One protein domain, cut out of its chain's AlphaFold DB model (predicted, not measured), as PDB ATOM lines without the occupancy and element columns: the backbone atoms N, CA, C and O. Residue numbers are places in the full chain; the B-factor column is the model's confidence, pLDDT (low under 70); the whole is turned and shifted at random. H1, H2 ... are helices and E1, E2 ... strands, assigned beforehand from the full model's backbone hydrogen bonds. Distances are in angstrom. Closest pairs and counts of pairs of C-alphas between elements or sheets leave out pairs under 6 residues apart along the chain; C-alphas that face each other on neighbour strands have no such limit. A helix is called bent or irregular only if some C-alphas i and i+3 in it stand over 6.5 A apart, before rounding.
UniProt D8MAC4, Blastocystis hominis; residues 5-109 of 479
ATOM      1  N   LEU A   5     191.791 196.457 199.636       77.00
ATOM      2  CA  LEU A   5     191.251 197.229 198.528       77.00
ATOM      3  C   LEU A   5     190.829 196.221 197.468       77.00
ATOM      4  O   LEU A   5     191.628 195.351 197.117       77.00
ATOM      5  N   GLU A   6     189.588 196.317 197.024       81.81
ATOM      6  CA  GLU A   6     189.032 195.508 195.944       81.81
ATOM      7  C   GLU A   6     188.324 196.445 194.965       81.81
ATOM      8  O   GLU A   6     187.769 197.456 195.389       81.81
ATOM      9  N   ASP A   7     188.359 196.140 193.672       78.31
ATOM     10  CA  ASP A   7     187.568 196.886 192.694       78.31
ATOM     11  C   ASP A   7     186.077 196.620 192.915       78.31
ATOM     12  O   ASP A   7     185.680 195.497 193.249       78.31
ATOM     13  N   ASP A   8     185.247 197.651 192.742       77.69
ATOM     14  CA  ASP A   8     183.804 197.449 192.722       77.69
ATOM     15  C   ASP A   8     183.414 196.858 191.364       77.69
ATOM     16  O   ASP A   8     183.724 197.404 190.309       77.69
ATOM     17  N   MET A   9     182.734 195.717 191.390       72.00
ATOM     18  CA  MET A   9     182.294 195.030 190.175       72.00
ATOM     19  C   MET A   9     181.053 195.692 189.556       72.00
ATOM     20  O   MET A   9     180.698 195.365 188.425       72.00
ATOM     21  N   ASN A  10     180.387 196.596 190.286       71.50
ATOM     22  CA  ASN A  10     179.157 197.259 189.851       71.50
ATOM     23  C   ASN A  10     179.392 198.647 189.229       71.50
ATOM     24  O   ASN A  10     178.525 199.135 188.507       71.50
ATOM     25  N   GLU A  11     180.544 199.275 189.476       76.69
ATOM     26  CA  GLU A  11     180.867 200.625 189.003       76.69
ATOM     27  C   GLU A  11     182.254 200.649 188.351       76.69
ATOM     28  O   GLU A  11     183.235 200.221 188.950       76.69
ATOM     29  N   SER A  12     182.369 201.190 187.132       72.62
ATOM     30  CA  SER A  12     183.620 201.146 186.350       72.62
ATOM     31  C   SER A  12     184.807 201.820 187.049       72.62
ATOM     32  O   SER A  12     185.942 201.361 186.931       72.62
ATOM     33  N   ASN A  13     184.534 202.877 187.818       78.31
ATOM     34  CA  ASN A  13     185.529 203.640 188.571       78.31
ATOM     35  C   ASN A  13     185.380 203.449 190.092       78.31
ATOM     36  O   ASN A  13     185.995 204.179 190.874       78.31
ATOM     37  N   GLY A  14     184.586 202.462 190.512       81.38
ATOM     38  CA  GLY A  14     184.357 202.152 191.915       81.38
ATOM     39  C   GLY A  14     185.465 201.283 192.504       81.38
ATOM     40  O   GLY A  14     186.078 200.450 191.821       81.38
ATOM     41  N   PHE A  15     185.733 201.473 193.791       84.31
ATOM     42  CA  PHE A  15     186.551 200.575 194.598       84.31
ATOM     43  C   PHE A  15     186.032 200.514 196.037       84.31
ATOM     44  O   PHE A  15     185.391 201.433 196.550       84.31
ATOM     45  N   VAL A  16     186.321 199.400 196.702       84.56
ATOM     46  CA  VAL A  16     185.822 199.072 198.035       84.56
ATOM     47  C   VAL A  16     186.985 198.934 199.005       84.56
ATOM     48  O   VAL A  16     187.912 198.144 198.806       84.56
ATOM     49  N   ILE A  17     186.910 199.670 200.111       84.25
ATOM     50  CA  ILE A  17     187.801 199.497 201.257       84.25
ATOM     51  C   ILE A  17     187.114 198.557 202.241       84.25
ATOM     52  O   ILE A  17     186.260 198.965 203.032       84.25
ATOM     53  N   LYS A  18     187.530 197.291 202.228       81.19
ATOM     54  CA  LYS A  18     187.009 196.292 203.158       81.19
ATOM     55  C   LYS A  18     187.628 196.439 204.529       81.19
ATOM     56  O   LYS A  18     188.855 196.334 204.680       81.19
ATOM     57  N   THR A  19     186.785 196.624 205.539       77.19
ATOM     58  CA  THR A  19     187.242 196.762 206.923       77.19
ATOM     59  C   THR A  19     187.026 195.487 207.719       77.19
ATOM     60  O   THR A  19     186.154 194.667 207.450       77.19
ATOM     61  N   LYS A  20     187.830 195.305 208.769       71.25
ATOM     62  CA  LYS A  20     187.664 194.163 209.678       71.25
ATOM     63  C   LYS A  20     186.405 194.243 210.541       71.25
ATOM     64  O   LYS A  20     185.993 193.215 211.066       71.25
ATOM     65  N   SER A  21     185.833 195.433 210.723       74.44
ATOM     66  CA  SER A  21     184.583 195.619 211.466       74.44
ATOM     67  C   SER A  21     183.350 195.230 210.647       74.44
ATOM     68  O   SER A  21     182.248 195.272 211.185       74.44
ATOM     69  N   GLY A  22     183.523 194.862 209.369       73.38
ATOM     70  CA  GLY A  22     182.432 194.544 208.447       73.38
ATOM     71  C   GLY A  22     181.697 195.775 207.911       73.38
ATOM     72  O   GLY A  22     180.671 195.628 207.258       73.38
ATOM     73  N   LYS A  23     182.194 196.987 208.198       79.88
ATOM     74  CA  LYS A  23     181.711 198.229 207.585       79.88
ATOM     75  C   LYS A  23     182.570 198.535 206.367       79.88
ATOM     76  O   LYS A  23     183.640 199.125 206.514       79.88
ATOM     77  N   ASP A  24     182.147 198.078 205.202       83.81
ATOM     78  CA  ASP A  24     182.866 198.331 203.957       83.81
ATOM     79  C   ASP A  24     182.552 199.744 203.449       83.81
ATOM     80  O   ASP A  24     181.422 200.220 203.571       83.81
ATOM     81  N   PHE A  25     183.566 200.429 202.922       82.12
ATOM     82  CA  PHE A  25     183.412 201.763 202.342       82.12
ATOM     83  C   PHE A  25     183.498 201.663 200.824       82.12
ATOM     84  O   PHE A  25     184.526 201.240 200.297       82.12
ATOM     85  N   TYR A  26     182.420 202.055 200.155       83.81
ATOM     86  CA  TYR A  26     182.317 202.110 198.702       83.81
ATOM     87  C   TYR A  26     182.638 203.531 198.257       83.81
ATOM     88  O   TYR A  26     182.041 204.483 198.762       83.81
ATOM     89  N   ILE A  27     183.612 203.672 197.363       83.44
ATOM     90  CA  ILE A  27     184.045 204.961 196.831       83.44
ATOM     91  C   ILE A  27     183.969 204.874 195.316       83.44
ATOM     92  O   ILE A  27     184.533 203.957 194.721       83.44
ATOM     93  N   ASN A  28     183.295 205.846 194.710       84.50
ATOM     94  CA  ASN A  28     183.205 205.981 193.266       84.50
ATOM     95  C   ASN A  28     183.981 207.223 192.830       84.50
ATOM     96  O   ASN A  28     183.634 208.337 193.225       84.50
ATOM     97  N   ALA A  29     185.049 207.027 192.058       82.75
ATOM     98  CA  ALA A  29     185.831 208.129 191.514       82.75
ATOM     99  C   ALA A  29     185.181 208.675 190.234       82.75
ATOM    100  O   ALA A  29     184.634 207.927 189.420       82.75
ATOM    101  N   THR A  30     185.288 209.982 189.999       85.00
ATOM    102  CA  THR A  30     184.702 210.617 188.807       85.00
ATOM    103  C   THR A  30     185.441 210.239 187.521       85.00
ATOM    104  O   THR A  30     184.860 210.276 186.436       85.00
ATOM    105  N   SER A  31     186.709 209.821 187.627       87.12
ATOM    106  CA  SER A  31     187.540 209.387 186.500       87.12
ATOM    107  C   SER A  31     188.498 208.250 186.873       87.12
ATOM    108  O   SER A  31     188.814 208.040 188.043       87.12
ATOM    109  N   GLU A  32     189.006 207.537 185.864       84.00
ATOM    110  CA  GLU A  32     190.010 206.475 186.040       84.00
ATOM    111  C   GLU A  32     191.317 207.015 186.640       84.00
ATOM    112  O   GLU A  32     191.872 206.422 187.559       84.00
ATOM    113  N   LYS A  33     191.754 208.202 186.204       84.94
ATOM    114  CA  LYS A  33     192.928 208.879 186.766       84.94
ATOM    115  C   LYS A  33     192.742 209.200 188.250       84.94
ATOM    116  O   LYS A  33     193.639 208.975 189.054       84.94
ATOM    117  N   GLU A  34     191.563 209.696 188.621       84.81
ATOM    118  CA  GLU A  34     191.250 209.969 190.022       84.81
ATOM    119  C   GLU A  34     191.253 208.671 190.845       84.81
ATOM    120  O   GLU A  34     191.808 208.641 191.942       84.81
ATOM    121  N   LYS A  35     190.714 207.568 190.304       83.19
ATOM    122  CA  LYS A  35     190.790 206.242 190.938       83.19
ATOM    123  C   LYS A  35     192.241 205.812 191.181       83.19
ATOM    124  O   LYS A  35     192.553 205.340 192.274       83.19
ATOM    125  N   GLU A  36     193.131 205.979 190.204       84.69
ATOM    126  CA  GLU A  36     194.561 205.682 190.366       84.69
ATOM    127  C   GLU A  36     195.205 206.534 191.471       84.69
ATOM    128  O   GLU A  36     195.889 205.991 192.346       84.69
ATOM    129  N   ASP A  37     194.927 207.840 191.491       84.44
ATOM    130  CA  ASP A  37     195.433 208.764 192.512       84.44
ATOM    131  C   ASP A  37     194.958 208.359 193.922       84.44
ATOM    132  O   ASP A  37     195.764 208.278 194.858       84.44
ATOM    133  N   TRP A  38     193.674 208.007 194.074       83.38
ATOM    134  CA  TRP A  38     193.121 207.467 195.322       83.38
ATOM    135  C   TRP A  38     193.843 206.191 195.763       83.38
ATOM    136  O   TRP A  38     194.227 206.060 196.929       83.38
ATOM    137  N   MET A  39     194.077 205.251 194.846       82.00
ATOM    138  CA  MET A  39     194.741 203.980 195.154       82.00
ATOM    139  C   MET A  39     196.178 204.189 195.648       82.00
ATOM    140  O   MET A  39     196.594 203.551 196.625       82.00
ATOM    141  N   VAL A  40     196.918 205.117 195.034       84.19
ATOM    142  CA  VAL A  40     198.267 205.500 195.475       84.19
ATOM    143  C   VAL A  40     198.221 206.103 196.880       84.19
ATOM    144  O   VAL A  40     198.968 205.662 197.760       84.19
ATOM    145  N   GLN A  41     197.319 207.055 197.133       82.12
ATOM    146  CA  GLN A  41     197.195 207.690 198.448       82.12
ATOM    147  C   GLN A  41     196.824 206.684 199.546       82.12
ATOM    148  O   GLN A  41     197.451 206.668 200.608       82.12
ATOM    149  N   ILE A  42     195.869 205.787 199.291       82.44
ATOM    150  CA  ILE A  42     195.446 204.779 200.272       82.44
ATOM    151  C   ILE A  42     196.579 203.785 200.557       82.44
ATOM    152  O   ILE A  42     196.789 203.399 201.712       82.44
ATOM    153  N   ALA A  43     197.347 203.380 199.541       82.12
ATOM    154  CA  ALA A  43     198.507 202.512 199.730       82.12
ATOM    155  C   ALA A  43     199.575 203.173 200.619       82.12
ATOM    156  O   ALA A  43     200.112 202.524 201.526       82.12
ATOM    157  N   VAL A  44     199.835 204.468 200.412       82.31
ATOM    158  CA  VAL A  44     200.747 205.267 201.244       82.31
ATOM    159  C   VAL A  44     200.234 205.359 202.682       82.31
ATOM    160  O   VAL A  44     200.967 205.020 203.614       82.31
ATOM    161  N   VAL A  45     198.958 205.707 202.879       81.88
ATOM    162  CA  VAL A  45     198.320 205.782 204.204       81.88
ATOM    163  C   VAL A  45     198.428 204.447 204.945       81.88
ATOM    164  O   VAL A  45     198.818 204.393 206.113       81.88
ATOM    165  N   LYS A  46     198.151 203.340 204.249       82.38
ATOM    166  CA  LYS A  46     198.247 201.983 204.795       82.38
ATOM    167  C   LYS A  46     199.680 201.617 205.184       82.38
ATOM    168  O   LYS A  46     199.878 200.980 206.222       82.38
ATOM    169  N   ARG A  47     200.681 202.013 204.389       84.69
ATOM    170  CA  ARG A  47     202.104 201.828 204.724       84.69
ATOM    171  C   ARG A  47     202.471 202.609 205.987       84.69
ATOM    172  O   ARG A  47     203.019 202.000 206.906       84.69
ATOM    173  N   CYS A  48     202.114 203.891 206.070       83.94
ATOM    174  CA  CYS A  48     202.378 204.724 207.249       83.94
ATOM    175  C   CYS A  48     201.689 204.173 208.505       83.94
ATOM    176  O   CYS A  48     202.306 204.091 209.565       83.94
ATOM    177  N   TYR A  49     200.450 203.688 208.384       83.25
ATOM    178  CA  TYR A  49     199.749 203.020 209.483       83.25
ATOM    179  C   TYR A  49     200.499 201.777 209.989       83.25
ATOM    180  O   TYR A  49     200.652 201.586 211.196       83.25
ATOM    181  N   LEU A  50     201.004 200.931 209.082       85.56
ATOM    182  CA  LEU A  50     201.787 199.747 209.452       85.56
ATOM    183  C   LEU A  50     203.132 200.120 210.091       85.56
ATOM    184  O   LEU A  50     203.543 199.468 211.052       85.56
ATOM    185  N   MET A  51     203.802 201.162 209.589       86.19
ATOM    186  CA  MET A  51     205.022 201.709 210.196       86.19
ATOM    187  C   MET A  51     204.753 202.188 211.621       86.19
ATOM    188  O   MET A  51     205.472 201.794 212.537       86.19
ATOM    189  N   ARG A  52     203.663 202.937 211.827       86.81
ATOM    190  CA  ARG A  52     203.214 203.396 213.145       86.81
ATOM    191  C   ARG A  52     202.955 202.235 214.100       86.81
ATOM    192  O   ARG A  52     203.445 202.258 215.223       86.81
ATOM    193  N   GLN A  53     202.224 201.204 213.668       85.81
ATOM    194  CA  GLN A  53     201.970 200.022 214.503       85.81
ATOM    195  C   GLN A  53     203.266 199.322 214.916       85.81
ATOM    196  O   GLN A  53     203.443 199.005 216.089       85.81
ATOM    197  N   ARG A  54     204.194 199.122 213.973       86.12
ATOM    198  CA  ARG A  54     205.500 198.518 214.268       86.12
ATOM    199  C   ARG A  54     206.302 199.370 215.244       86.12
ATOM    200  O   ARG A  54     206.830 198.833 216.212       86.12
ATOM    201  N   ALA A  55     206.361 200.682 215.027       85.31
ATOM    202  CA  ALA A  55     207.044 201.601 215.930       85.31
ATOM    203  C   ALA A  55     206.436 201.563 217.344       85.31
ATOM    204  O   ALA A  55     207.174 201.440 218.322       85.31
ATOM    205  N   GLN A  56     205.104 201.543 217.460       84.75
ATOM    206  CA  GLN A  56     204.425 201.387 218.746       84.75
ATOM    207  C   GLN A  56     204.763 200.052 219.418       84.75
ATOM    208  O   GLN A  56     204.977 200.012 220.626       84.75
ATOM    209  N   GLU A  57     204.838 198.950 218.668       83.69
ATOM    210  CA  GLU A  57     205.272 197.663 219.218       83.69
ATOM    211  C   GLU A  57     206.718 197.711 219.725       83.69
ATOM    212  O   GLU A  57     207.010 197.156 220.787       83.69
ATOM    213  N   HIS A  58     207.622 198.376 218.999       81.19
ATOM    214  CA  HIS A  58     209.004 198.566 219.439       81.19
ATOM    215  C   HIS A  58     209.079 199.362 220.749       81.19
ATOM    216  O   HIS A  58     209.872 198.999 221.619       81.19
ATOM    217  N   ILE A  59     208.222 200.375 220.910       75.88
ATOM    218  CA  ILE A  59     208.150 201.229 222.104       75.88
ATOM    219  C   ILE A  59     207.477 200.503 223.280       75.88
ATOM    220  O   ILE A  59     208.044 200.441 224.367       75.88
ATOM    221  N   ASN A  60     206.316 199.869 223.079       72.44
ATOM    222  CA  ASN A  60     205.530 199.227 224.144       72.44
ATOM    223  C   ASN A  60     206.176 197.960 224.720       72.44
ATOM    224  O   ASN A  60     205.919 197.596 225.868       72.44
ATOM    225  N   ARG A  61     207.050 197.279 223.966       65.25
ATOM    226  CA  ARG A  61     207.798 196.109 224.470       65.25
ATOM    227  C   ARG A  61     208.836 196.461 225.556       65.25
ATOM    228  O   ARG A  61     209.532 195.562 226.026       65.25
ATOM    229  N   ARG A  62     208.885 197.726 226.004       49.94
ATOM    230  CA  ARG A  62     209.623 198.252 227.172       49.94
ATOM    231  C   ARG A  62     209.461 197.447 228.465       49.94
ATOM    232  O   ARG A  62     210.346 197.479 229.309       49.94
ATOM    233  N   HIS A  63     208.354 196.727 228.651       45.34
ATOM    234  CA  HIS A  63     208.087 196.025 229.914       45.34
ATOM    235  C   HIS A  63     208.793 194.664 230.079       45.34
ATOM    236  O   HIS A  63     208.696 194.063 231.149       45.34
ATOM    237  N   TYR A  64     209.542 194.175 229.083       39.12
ATOM    238  CA  TYR A  64     210.337 192.948 229.225       39.12
ATOM    239  C   TYR A  64     211.804 193.273 229.545       39.12
ATOM    240  O   TYR A  64     212.571 193.629 228.659       39.12
ATOM    241  N   LYS A  65     212.171 193.113 230.827       38.38
ATOM    242  CA  LYS A  65     213.504 193.254 231.455       38.38
ATOM    243  C   LYS A  65     214.694 192.762 230.597       38.38
ATOM    244  O   LYS A  65     215.215 191.676 230.859       38.38
ATOM    245  N   GLN A  66     215.184 193.532 229.624       42.03
ATOM    246  CA  GLN A  66     216.426 193.197 228.915       42.03
ATOM    247  C   GLN A  66     217.319 194.416 228.673       42.03
ATOM    248  O   GLN A  66     216.977 195.353 227.972       42.03
ATOM    249  N   VAL A  67     218.511 194.323 229.259       42.50
ATOM    250  CA  VAL A  67     219.538 195.351 229.425       42.50
ATOM    251  C   VAL A  67     220.102 195.881 228.094       42.50
ATOM    252  O   VAL A  67     220.664 195.137 227.289       42.50
ATOM    253  N   GLY A  68     220.078 197.205 227.928       56.12
ATOM    254  CA  GLY A  68     221.172 197.984 227.339       56.12
ATOM    255  C   GLY A  68     221.244 198.042 225.811       56.12
ATOM    256  O   GLY A  68     220.926 199.072 225.235       56.12
ATOM    257  N   ALA A  69     221.727 196.997 225.133       51.00
ATOM    258  CA  ALA A  69     222.089 197.084 223.706       51.00
ATOM    259  C   ALA A  69     220.917 196.806 222.748       51.00
ATOM    260  O   ALA A  69     220.789 197.443 221.703       51.00
ATOM    261  N   VAL A  70     220.026 195.880 223.113       53.56
ATOM    262  CA  VAL A  70     218.867 195.513 222.282       53.56
ATOM    263  C   VAL A  70     217.768 196.580 222.365       53.56
ATOM    264  O   VAL A  70     217.102 196.855 221.370       53.56
ATOM    265  N   GLU A  71     217.611 197.240 223.516       54.12
ATOM    266  CA  GLU A  71     216.710 198.393 223.667       54.12
ATOM    267  C   GLU A  71     217.143 199.581 222.795       54.12
ATOM    268  O   GLU A  71     216.288 200.222 222.182       54.12
ATOM    269  N   ARG A  72     218.455 199.823 222.655       59.41
ATOM    270  CA  ARG A  72     219.019 200.894 221.807       59.41
ATOM    271  C   ARG A  72     218.704 200.699 220.324       59.41
ATOM    272  O   ARG A  72     218.253 201.629 219.663       59.41
ATOM    273  N   SER A  73     218.856 199.475 219.814       63.75
ATOM    274  CA  SER A  73     218.541 199.162 218.411       63.75
ATOM    275  C   SER A  73     217.045 199.318 218.092       63.75
ATOM    276  O   SER A  73     216.688 199.712 216.984       63.75
ATOM    277  N   ARG A  74     216.155 199.071 219.064       70.12
ATOM    278  CA  ARG A  74     214.697 199.174 218.870       70.12
ATOM    279  C   ARG A  74     214.196 200.615 218.810       70.12
ATOM    280  O   ARG A  74     213.319 200.896 218.000       70.12
ATOM    281  N   HIS A  75     214.743 201.518 219.627       70.12
ATOM    282  CA  HIS A  75     214.379 202.941 219.568       70.12
ATOM    283  C   HIS A  75     214.856 203.575 218.262       70.12
ATOM    284  O   HIS A  75     214.096 204.318 217.656       70.12
ATOM    285  N   ALA A  76     216.046 203.203 217.776       76.75
ATOM    286  CA  ALA A  76     216.519 203.614 216.455       76.75
ATOM    287  C   ALA A  76     215.565 203.162 215.335       76.75
ATOM    288  O   ALA A  76     215.179 203.964 214.493       76.75
ATOM    289  N   GLN A  77     215.114 201.901 215.365       81.56
ATOM    290  CA  GLN A  77     214.156 201.377 214.381       81.56
ATOM    291  C   GLN A  77     212.792 202.073 214.460       81.56
ATOM    292  O   GLN A  77     212.217 202.408 213.429       81.56
ATOM    293  N   ALA A  78     212.268 202.299 215.668       84.69
ATOM    294  CA  ALA A  78     211.021 203.037 215.849       84.69
ATOM    295  C   ALA A  78     211.150 204.479 215.336       84.69
ATOM    296  O   ALA A  78     210.268 204.952 214.626       84.69
ATOM    297  N   LEU A  79     212.265 205.145 215.642       86.31
ATOM    298  CA  LEU A  79     212.565 206.504 215.205       86.31
ATOM    299  C   LEU A  79     212.642 206.601 213.677       86.31
ATOM    300  O   LEU A  79     211.992 207.473 213.106       86.31
ATOM    301  N   ASP A  80     213.352 205.682 213.017       86.19
ATOM    302  CA  ASP A  80     213.446 205.632 211.553       86.19
ATOM    303  C   ASP A  80     212.064 205.409 210.909       86.19
ATOM    304  O   ASP A  80     211.700 206.124 209.977       86.19
ATOM    305  N   LEU A  81     211.256 204.480 211.440       88.19
ATOM    306  CA  LEU A  81     209.902 204.202 210.939       88.19
ATOM    307  C   LEU A  81     208.960 205.403 211.086       88.19
ATOM    308  O   LEU A  81     208.196 205.703 210.169       88.19
ATOM    309  N   VAL A  82     208.983 206.074 212.243       88.06
ATOM    310  CA  VAL A  82     208.138 207.252 212.490       88.06
ATOM    311  C   VAL A  82     208.599 208.420 211.634       88.06
ATOM    312  O   VAL A  82     207.765 209.095 211.038       88.06
ATOM    313  N   TRP A  83     209.908 208.641 211.528       88.44
ATOM    314  CA  TRP A  83     210.457 209.705 210.700       88.44
ATOM    315  C   TRP A  83     210.133 209.504 209.214       88.44
ATOM    316  O   TRP A  83     209.672 210.438 208.561       88.44
ATOM    317  N   GLU A  84     210.281 208.282 208.689       87.88
ATOM    318  CA  GLU A  84     209.905 207.950 207.308       87.88
ATOM    319  C   GLU A  84     208.405 208.171 207.065       87.88
ATOM    320  O   GLU A  84     208.028 208.798 206.075       87.88
ATOM    321  N   ALA A  85     207.547 207.730 207.992       86.94
ATOM    322  CA  ALA A  85     206.103 207.931 207.890       86.94
ATOM    323  C   ALA A  85     205.708 209.418 207.939       86.94
ATOM    324  O   ALA A  85     204.822 209.835 207.193       86.94
ATOM    325  N   ARG A  86     206.370 210.224 208.782       87.88
ATOM    326  CA  ARG A  86     206.113 211.667 208.918       87.88
ATOM    327  C   ARG A  86     206.704 212.515 207.788       87.88
ATOM    328  O   ARG A  86     206.324 213.671 207.677       87.88
ATOM    329  N   ASN A  87     207.595 211.987 206.947       86.06
ATOM    330  CA  ASN A  87     208.065 212.693 205.744       86.06
ATOM    331  C   ASN A  87     207.037 212.669 204.597       86.06
ATOM    332  O   ASN A  87     207.200 213.371 203.600       86.06
ATOM    333  N   VAL A  88     205.966 211.881 204.718       84.69
ATOM    334  CA  VAL A  88     204.855 211.891 203.763       84.69
ATOM    335  C   VAL A  88     203.963 213.105 204.030       84.69
ATOM    336  O   VAL A  88     203.419 213.233 205.125       84.69
ATOM    337  N   ARG A  89     203.752 213.961 203.018       80.44
ATOM    338  CA  ARG A  89     203.008 215.236 203.134       80.44
ATOM    339  C   ARG A  89     201.641 215.098 203.820       80.44
ATOM    340  O   ARG A  89     201.310 215.912 204.670       80.44
ATOM    341  N   SER A  90     200.878 214.054 203.501       79.38
ATOM    342  CA  SER A  90     199.547 213.807 204.080       79.38
ATOM    343  C   SER A  90     199.558 213.299 205.528       79.38
ATOM    344  O   SER A  90     198.504 213.217 206.147       79.38
ATOM    345  N   MET A  91     200.726 212.941 206.068       82.31
ATOM    346  CA  MET A  91     200.880 212.299 207.382       82.31
ATOM    347  C   MET A  91     201.680 213.126 208.387       82.31
ATOM    348  O   MET A  91     201.802 212.724 209.544       82.31
ATOM    349  N   VAL A  92     202.238 214.267 207.976       82.06
ATOM    350  CA  VAL A  92     203.121 215.088 208.826       82.06
ATOM    351  C   VAL A  92     202.435 215.504 210.128       82.06
ATOM    352  O   VAL A  92     203.073 215.507 211.186       82.06
ATOM    353  N   THR A  93     201.143 215.820 210.029       80.81
ATOM    354  CA  THR A  93     200.267 216.275 211.110       80.81
ATOM    355  C   THR A  93     199.385 215.166 211.687       80.81
ATOM    356  O   THR A  93     198.542 215.472 212.527       80.81
ATOM    357  N   ASP A  94     199.565 213.890 211.299       85.50
ATOM    358  CA  ASP A  94     198.791 212.784 211.892       85.50
ATOM    359  C   ASP A  94     198.997 212.782 213.417       85.50
ATOM    360  O   ASP A  94     200.129 212.571 213.877       85.50
ATOM    361  N   PRO A  95     197.934 212.967 214.222       83.31
ATOM    362  CA  PRO A  95     198.071 213.147 215.666       83.31
ATOM    363  C   PRO A  95     198.779 211.978 216.354       83.31
ATOM    364  O   PRO A  95     199.536 212.174 217.299       83.31
ATOM    365  N   ASN A  96     198.585 210.754 215.854       85.81
ATOM    366  CA  ASN A  96     199.184 209.563 216.451       85.81
ATOM    367  C   ASN A  96     200.686 209.464 216.149       85.81
ATOM    368  O   ASN A  96     201.458 209.043 217.009       85.81
ATOM    369  N   LEU A  97     201.118 209.824 214.934       87.19
ATOM    370  CA  LEU A  97     202.541 209.895 214.595       87.19
ATOM    371  C   LEU A  97     203.245 211.010 215.369       87.19
ATOM    372  O   LEU A  97     204.357 210.798 215.848       87.19
ATOM    373  N   VAL A  98     202.600 212.167 215.522       87.69
ATOM    374  CA  VAL A  98     203.122 213.288 216.316       87.69
ATOM    375  C   VAL A  98     203.227 212.904 217.797       87.69
ATOM    376  O   VAL A  98     204.259 213.142 218.421       87.69
ATOM    377  N   GLN A  99     202.217 212.228 218.349       86.88
ATOM    378  CA  GLN A  99     202.260 211.713 219.717       86.88
ATOM    379  C   GLN A  99     203.417 210.725 219.918       86.88
ATOM    380  O   GLN A  99     204.174 210.833 220.882       86.88
ATOM    381  N   LEU A 100     203.590 209.780 218.989       86.50
ATOM    382  CA  LEU A 100     204.681 208.809 219.052       86.50
ATOM    383  C   LEU A 100     206.052 209.485 218.934       86.50
ATOM    384  O   LEU A 100     207.004 209.090 219.604       86.50
ATOM    385  N   TRP A 101     206.142 210.530 218.111       88.56
ATOM    386  CA  TRP A 101     207.339 211.349 217.974       88.56
ATOM    387  C   TRP A 101     207.726 212.033 219.286       88.56
ATOM    388  O   TRP A 101     208.886 211.960 219.686       88.56
ATOM    389  N   GLY A 102     206.765 212.631 219.996       87.19
ATOM    390  CA  GLY A 102     207.008 213.234 221.308       87.19
ATOM    391  C   GLY A 102     207.436 212.241 222.379       87.19
ATOM    392  O   GLY A 102     208.380 212.518 223.112       87.19
ATOM    393  N   GLN A 103     206.831 211.049 222.411       84.44
ATOM    394  CA  GLN A 103     207.254 209.976 223.323       84.44
ATOM    395  C   GLN A 103     208.717 209.574 223.098       84.44
ATOM    396  O   GLN A 103     209.450 209.287 224.043       84.44
ATOM    397  N   ILE A 104     209.170 209.555 221.840       85.31
ATOM    398  CA  ILE A 104     210.586 209.322 221.537       85.31
ATOM    399  C   ILE A 104     211.426 210.545 221.953       85.31
ATOM    400  O   ILE A 104     212.488 210.382 222.557       85.31
ATOM    401  N   ALA A 105     210.958 211.767 221.678       87.12
ATOM    402  CA  ALA A 105     211.641 213.014 222.036       87.12
ATOM    403  C   ALA A 105     211.891 213.157 223.551       87.12
ATOM    404  O   ALA A 105     212.950 213.644 223.955       87.12
ATOM    405  N   GLU A 106     210.964 212.677 224.383       84.94
ATOM    406  CA  GLU A 106     211.076 212.654 225.849       84.94
ATOM    407  C   GLU A 106     212.300 211.845 226.325       84.94
ATOM    408  O   GLU A 106     212.954 212.183 227.312       84.94
ATOM    409  N   HIS A 107     212.681 210.787 225.605       82.44
ATOM    410  CA  HIS A 107     213.783 209.892 225.988       82.44
ATOM    411  C   HIS A 107     215.085 210.127 225.220       82.44
ATOM    412  O   HIS A 107     216.039 209.362 225.369       82.44
ATOM    413  N   THR A 108     215.142 211.179 224.411       84.00
ATOM    414  CA  THR A 108     216.293 211.509 223.568       84.00
ATOM    415  C   THR A 108     216.765 212.938 223.827       84.00
ATOM    416  O   THR A 108     216.175 213.668 224.632       84.00
ATOM    417  N   ASP A 109     217.871 213.329 223.188       86.31
ATOM    418  CA  ASP A 109     218.247 214.739 223.134       86.31
ATOM    419  C   ASP A 109     217.396 215.416 222.062       86.31
ATOM    420  O   ASP A 109     217.577 215.209 220.857       86.31
TER     421      ASP A 109
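AT A GLANCE: This is residues 5 to 109 of the 479 residues of a protein of Blastocystis hominis (UniProt D8MAC4). A small sheet of three strands packs on the beginning of one long helix, H1, which runs on as the spine of a rod; beyond the sheet H2 folds back along the later part of H1, and H3 turns again beside H2, making a bundle of three helices at that end. Residues 63 to 70, of which 63 belongs to H1 and 69 to 70 belong to H2, stick out where the tight link joins these two helices. The printed part has 105 residues, with three named strands and then three named helices in the order E1 E2 E3 H1 H2 H3; the sheet's order is E1 E2 E3, antiparallel, and the class is mostly helix. The whole is loose, with a radius of gyration of the C-alphas of 18.0 A and spans of 56 by 27 by 19 A.

HOW THE PARTS SIT: E1, residues 5 to 7, E2, residues 14 to 18, and E3, residues 25 to 28, form a meander, each strand the antiparallel neighbour of the one before. E1 and E2 are a hairpin, with N 16 and O 6 within hydrogen-bond range at 2.8 A. E2 and E3 are a hairpin too, with N 15 and O 27 at 2.9 A and N 27 and O 15 at 3.0 A. H1, residues 32 to 63, is on this sheet with its residues 32 to 43, in two layers, a helix on one face of a sheet; its height over the sheet is 10.6 A. The closest C-alphas of E2 and H1 are those of Gly 14 and Lys 35, 7.7 A apart. H2, residues 69 to 86, touches residues 47 to 62 of H1 alone, at a shallow tilt of 23 degrees, opposite ways; the closest C-alphas are those of Ala 55 and Ala 78, 4.2 A apart. H3, residues 95 to 106, touches H2 at a tilt of 37 degrees, only just steep, opposite ways, with the C-alphas of Val 82 and Leu 97 closest at 6.5 A. H3 is close to H1 but not clearly touching, with the C-alphas of Arg 52 and Leu 97 closest at 6.7 A. H1, H2 and H3 are an up and down bundle, each running against the one before. H2 and H3 are apart from the three strands. Every O i to N i+4 pair is within hydrogen-bond range in H2 and H3, and 26 of 28 are in H1.

IN THESE COORDINATES: E1 begins at C-alpha 5, (191.251, 197.229, 198.528). E2 is 13.0 A from first to last C-alpha and E3 10.0 A. H1 is 48.6 A long, from C-alpha 32 at (190.010, 206.475, 186.040), and is irregular: C-alphas 60 and 63 are 7.1 A apart. H2 is 26.2 A long, and H3, 16.5 A long, ends at C-alpha 106, (211.076, 212.654, 225.849).

THE WHOLE: The two C-alphas farthest apart, those of Asn 10 and Val 67, are 56.6 A apart. The printed part has no cut and no long link. The mean pLDDT of the printed part is 78.6, and residues 61 to 73 are under 70.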